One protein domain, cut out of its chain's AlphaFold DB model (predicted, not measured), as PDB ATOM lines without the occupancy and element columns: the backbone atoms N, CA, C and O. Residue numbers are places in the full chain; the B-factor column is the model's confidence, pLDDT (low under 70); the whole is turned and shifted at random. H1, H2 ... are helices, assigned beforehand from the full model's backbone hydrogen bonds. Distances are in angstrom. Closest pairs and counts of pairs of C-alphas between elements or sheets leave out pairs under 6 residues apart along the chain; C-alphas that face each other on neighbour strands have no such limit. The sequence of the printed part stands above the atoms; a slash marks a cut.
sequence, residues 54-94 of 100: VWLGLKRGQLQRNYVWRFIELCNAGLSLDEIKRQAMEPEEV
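What this domain is: This is residues 54 to 94 of the 100 residues of the protein "Alkanesulfonate utilization operon LysR-family regulator CbI" of Klebsiella pneumoniae (UniProt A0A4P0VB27). Two short helices, H1 and H2, stand at a wide angle to each other, with H2 starting beside the middle of H1 and running away from it. An unnamed stretch, residues 54 to 65, makes a wide arc before H1. The printed part has 41 residues, with two named helices in the order H1, H2 and no named strand; the class is all helix, though 19 residues, under half, are in named elements. The whole is compact, with a radius of gyration of the C-alphas of 10.2 A and spans of 28 by 20 by 19 A.

How they stand to each other: H1, residues 66 to 75, touches H2, residues 81 to 89, closest at the C-alphas of Trp 69 and Leu 81, 6.3 A apart. Their lines are only just about perpendicular, at 73 degrees. In H1 and H2 every O i to N i+4 pair is within hydrogen-bond range.

Where its parts are: H1 is 14.8 A long from C-alpha 66 at (216.519, 239.310, 356.623) to C-alpha 75. H2 is 12.1 A long and ends with C-alpha 89 at (227.299, 231.094, 361.034).

The domain as a whole: The two C-alphas farthest apart, of Leu 74 and Val 94, are 29.0 A apart. The printed part has no cut, and the link from H1 to H2 is tight. Mean pLDDT of the printed part is 84.2; residues 91 to 94 are under 70.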
ATOM      1  N   VAL A  54     216.398 217.477 349.844       89.94
ATOM      2  CA  VAL A  54     216.587 218.763 349.156       89.94
ATOM      3  C   VAL A  54     217.394 219.700 350.050       89.94
ATOM      4  O   VAL A  54     217.032 219.929 351.203       89.94
ATOM      5  N   TRP A  55     218.470 220.267 349.506       89.81
ATOM      6  CA  TRP A  55     219.385 221.143 350.237       89.81
ATOM      7  C   TRP A  55     219.206 222.609 349.842       89.81
ATOM      8  O   TRP A  55     219.058 222.936 348.666       89.81
ATOM      9  N   LEU A  56     219.281 223.503 350.830       88.44
ATOM     10  CA  LEU A  56     219.335 224.950 350.620       88.44
ATOM     11  C   LEU A  56     220.777 225.431 350.789       88.44
ATOM     12  O   LEU A  56     221.339 225.374 351.880       88.44
ATOM     13  N   GLY A  57     221.378 225.911 349.701       88.50
ATOM     14  CA  GLY A  57     222.741 226.435 349.704       88.50
ATOM     15  C   GLY A  57     222.792 227.923 350.046       88.50
ATOM     16  O   GLY A  57     222.117 228.735 349.413       88.50
ATOM     17  N   LEU A  58     223.646 228.298 351.000       85.44
ATOM     18  CA  LEU A  58     223.967 229.690 351.321       85.44
ATOM     19  C   LEU A  58     225.461 229.953 351.158       85.44
ATOM     20  O   LEU A  58     226.303 229.193 351.634       85.44
ATOM     21  N   LYS A  59     225.807 231.083 350.536       82.38
ATOM     22  CA  LYS A  59     227.203 231.511 350.445       82.38
ATOM     23  C   LYS A  59     227.685 232.044 351.797       82.38
ATOM     24  O   LYS A  59     227.172 233.055 352.289       82.38
ATOM     25  N   ARG A  60     228.706 231.395 352.364       76.56
ATOM     26  CA  ARG A  60     229.393 231.855 353.582       76.56
ATOM     27  C   ARG A  60     230.115 233.187 353.354       76.56
ATOM     28  O   ARG A  60     230.499 233.527 352.235       76.56
ATOM     29  N   GLY A  61     230.294 233.950 354.431       72.31
ATOM     30  CA  GLY A  61     231.022 235.225 354.412       72.31
ATOM     31  C   GLY A  61     230.279 236.384 353.740       72.31
ATOM     32  O   GLY A  61     230.842 237.468 353.597       72.31
ATOM     33  N   GLN A  62     229.020 236.191 353.338       77.69
ATOM     34  CA  GLN A  62     228.150 237.273 352.889       77.69
ATOM     35  C   GLN A  62     227.076 237.561 353.931       77.69
ATOM     36  O   GLN A  62     226.423 236.651 354.440       77.69
ATOM     37  N   LEU A  63     226.882 238.849 354.221       77.50
ATOM     38  CA  LEU A  63     225.782 239.299 355.062       77.50
ATOM     39  C   LEU A  63     224.462 239.018 354.334       77.50
ATOM     40  O   LEU A  63     224.128 239.685 353.352       77.50
ATOM     41  N   GLN A  64     223.718 238.027 354.817       86.12
ATOM     42  CA  GLN A  64     222.417 237.685 354.256       86.12
ATOM     43  C   GLN A  64     221.362 238.693 354.714       86.12
ATOM     44  O   GLN A  64     221.331 239.126 355.869       86.12
ATOM     45  N   ARG A  65     220.475 239.078 353.796       89.12
ATOM     46  CA  ARG A  65     219.344 239.959 354.107       89.12
ATOM     47  C   ARG A  65     218.310 239.205 354.945       89.12
ATOM     48  O   ARG A  65     218.152 238.000 354.798       89.12
ATOM     49  N   ASN A  66     217.531 239.925 355.754       89.19
ATOM     50  CA  ASN A  66     216.519 239.310 356.623       89.19
ATOM     51  C   ASN A  66     215.492 238.444 355.873       89.19
ATOM     52  O   ASN A  66     215.044 237.436 356.412       89.19
ATOM     53  N   TYR A  67     215.157 238.793 354.627       91.50
ATOM     54  CA  TYR A  67     214.238 237.992 353.816       91.50
ATOM     55  C   TYR A  67     214.801 236.607 353.462       91.50
ATOM     56  O   TYR A  67     214.019 235.692 353.239       91.50
ATOM     57  N   VAL A  68     216.129 236.428 353.435       92.00
ATOM     58  CA  VAL A  68     216.766 235.129 353.158       92.00
ATOM     59  C   VAL A  68     216.488 234.163 354.303       92.00
ATOM     60  O   VAL A  68     216.047 233.043 354.074       92.00
ATOM     61  N   TRP A  69     216.660 234.624 355.543       89.94
ATOM     62  CA  TRP A  69     216.349 233.822 356.726       89.94
ATOM     63  C   TRP A  69     214.869 233.459 356.781       89.94
ATOM     64  O   TRP A  69     214.525 232.306 357.030       89.94
ATOM     65  N   ARG A  70     213.996 234.424 356.463       91.00
ATOM     66  CA  ARG A  70     212.554 234.174 356.408       91.00
ATOM     67  C   ARG A  70     212.173 233.188 355.302       91.00
ATOM     68  O   ARG A  70     211.265 232.397 355.502       91.00
ATOM     69  N   PHE A  71     212.853 233.213 354.158       92.88
ATOM     70  CA  PHE A  71     212.629 232.247 353.080       92.88
ATOM     71  C   PHE A  71     212.968 230.817 353.520       92.88
ATOM     72  O   PHE A  71     212.167 229.915 353.307       92.88
ATOM     73  N   ILE A  72     214.102 230.614 354.195       92.44
ATOM     74  CA  ILE A  72     214.509 229.283 354.679       92.44
ATOM     75  C   ILE A  72     213.511 228.740 355.710       92.44
ATOM     76  O   ILE A  72     213.119 227.579 355.632       92.44
ATOM     77  N   GLU A  73     213.047 229.591 356.625       92.06
ATOM     78  CA  GLU A  73     212.003 229.246 357.598       92.06
ATOM     79  C   GLU A  73     210.670 228.873 356.920       92.06
ATOM     80  O   GLU A  73     209.967 227.977 357.379       92.06
ATOM     81  N   LEU A  74     210.323 229.510 355.795       92.75
ATOM     82  CA  LEU A  74     209.143 229.129 355.005       92.75
ATOM     83  C   LEU A  74     209.312 227.770 354.312       92.75
ATOM     84  O   LEU A  74     208.330 227.047 354.160       92.75
ATOM     85  N   CYS A  75     210.531 227.414 353.899       92.19
ATOM     86  CA  CYS A  75     210.819 226.107 353.307       92.19
ATOM     87  C   CYS A  75     210.792 224.973 354.341       92.19
ATOM     88  O   CYS A  75     210.484 223.837 353.988       92.19
ATOM     89  N   ASN A  76     211.112 225.262 355.603       90.50
ATOM     90  CA  ASN A  76     211.063 224.289 356.686       90.50
ATOM     91  C   ASN A  76     210.601 224.948 357.992       90.50
ATOM     92  O   ASN A  76     211.407 225.476 358.758       90.50
ATOM     93  N   ALA A  77     209.300 224.837 358.272       87.19
ATOM     94  CA  ALA A  77     208.679 225.398 359.472       87.19
ATOM     95  C   ALA A  77     209.179 224.773 360.793       87.19
ATOM     96  O   ALA A  77     208.877 225.291 361.866       87.19
ATOM     97  N   GLY A  78     209.925 223.663 360.734       88.75
ATOM     98  CA  GLY A  78     210.573 223.053 361.896       88.75
ATOM     99  C   GLY A  78     211.873 223.743 362.320       88.75
ATOM    100  O   GLY A  78     212.379 223.453 363.402       88.75
ATOM    101  N   LEU A  79     212.419 224.651 361.503       87.75
ATOM    102  CA  LEU A  79     213.645 225.391 361.801       87.75
ATOM    103  C   LEU A  79     213.314 226.824 362.230       87.75
ATOM    104  O   LEU A  79     212.733 227.591 361.466       87.75
ATOM    105  N   SER A  80     213.719 227.211 363.442       89.19
ATOM    106  CA  SER A  80     213.586 228.601 363.893       89.19
ATOM    107  C   SER A  80     214.628 229.502 363.220       89.19
ATOM    108  O   SER A  80     215.713 229.054 362.850       89.19
ATOM    109  N   LEU A  81     214.341 230.803 363.106       88.38
ATOM    110  CA  LEU A  81     215.310 231.778 362.581       88.38
ATOM    111  C   LEU A  81     216.650 231.752 363.326       88.38
ATOM    112  O   LEU A  81     217.694 231.956 362.705       88.38
ATOM    113  N   ASP A  82     216.621 231.515 364.636       88.62
ATOM    114  CA  ASP A  82     217.825 231.443 365.461       88.62
ATOM    115  C   ASP A  82     218.630 230.171 365.162       88.62
ATOM    116  O   ASP A  82     219.850 230.247 365.022       88.62
ATOM    117  N   GLU A  83     217.957 229.031 364.969       89.06
ATOM    118  CA  GLU A  83     218.571 227.762 364.557       89.06
ATOM    119  C   GLU A  83     219.242 227.893 363.183       89.06
ATOM    120  O   GLU A  83     220.410 227.540 363.019       89.06
ATOM    121  N   ILE A  84     218.537 228.485 362.213       89.06
ATOM    122  CA  ILE A  84     219.043 228.703 360.850       89.06
ATOM    123  C   ILE A  84     220.285 229.600 360.875       89.06
ATOM    124  O   ILE A  84     221.294 229.289 360.242       89.06
ATOM    125  N   LYS A  85     220.227 230.725 361.601       87.50
ATOM    126  CA  LYS A  85     221.363 231.651 361.709       87.50
ATOM    127  C   LYS A  85     222.549 230.999 362.399       87.50
ATOM    128  O   LYS A  85     223.670 231.200 361.945       87.50
ATOM    129  N   ARG A  86     222.310 230.225 363.461       86.44
ATOM    130  CA  ARG A  86     223.363 229.492 364.162       86.44
ATOM    131  C   ARG A  86     224.075 228.539 363.204       86.44
ATOM    132  O   ARG A  86     225.270 228.707 362.993       86.44
ATOM    133  N   GLN A  87     223.340 227.645 362.544       84.94
ATOM    134  CA  GLN A  87     223.916 226.676 361.602       84.94
ATOM    135  C   GLN A  87     224.636 227.348 360.420       84.94
ATOM    136  O   GLN A  87     225.673 226.875 359.966       84.94
ATOM    137  N   ALA A  88     224.126 228.477 359.921       82.88
ATOM    138  CA  ALA A  88     224.754 229.199 358.813       82.88
ATOM    139  C   ALA A  88     226.023 229.980 359.213       82.88
ATOM    140  O   ALA A  88     226.834 230.312 358.343       82.88
ATOM    141  N   MET A  89     226.170 230.325 360.497       79.12
ATOM    142  CA  MET A  89     227.299 231.094 361.034       79.12
ATOM    143  C   MET A  89     228.341 230.227 361.743       79.12
ATOM    144  O   MET A  89     229.452 230.707 361.976       79.12
ATOM    145  N   GLU A  90     228.007 228.981 362.078       75.81
ATOM    146  CA  GLU A  90     228.958 228.026 362.634       75.81
ATOM    147  C   GLU A  90     230.095 227.764 361.626       75.81
ATOM    148  O   GLU A  90     229.844 227.467 360.452       75.81
ATOM    149  N   PRO A  91     231.367 227.922 362.044       63.94
ATOM    150  CA  PRO A  91     232.491 227.493 361.233       63.94
ATOM    151  C   PRO A  91     232.435 225.971 361.098       63.94
ATOM    152  O   PRO A  91     232.248 225.257 362.078       63.94
ATOM    153  N   GLU A  92     232.588 225.479 359.876       64.69
ATOM    154  CA  GLU A  92     232.615 224.043 359.610       64.69
ATOM    155  C   GLU A  92     233.845 223.423 360.279       64.69
ATOM    156  O   GLU A  92     234.962 223.926 360.109       64.69
ATOM    157  N   GLU A  93     233.669 222.310 360.994       57.47
ATOM    158  CA  GLU A  93     234.765 221.352 361.106       57.47
ATOM    159  C   GLU A  93     235.097 220.921 359.686       57.47
ATOM    160  O   GLU A  93     234.235 220.398 358.985       57.47
ATOM    161  N   VAL A  94     236.325 221.196 359.246       51.97
ATOM    162  CA  VAL A  94     236.812 220.793 357.927       51.97
ATOM    163  C   VAL A  94     236.563 219.295 357.780       51.97
ATOM    164  O   VAL A  94     237.295 218.483 358.346       51.97
TER     165      VAL A  94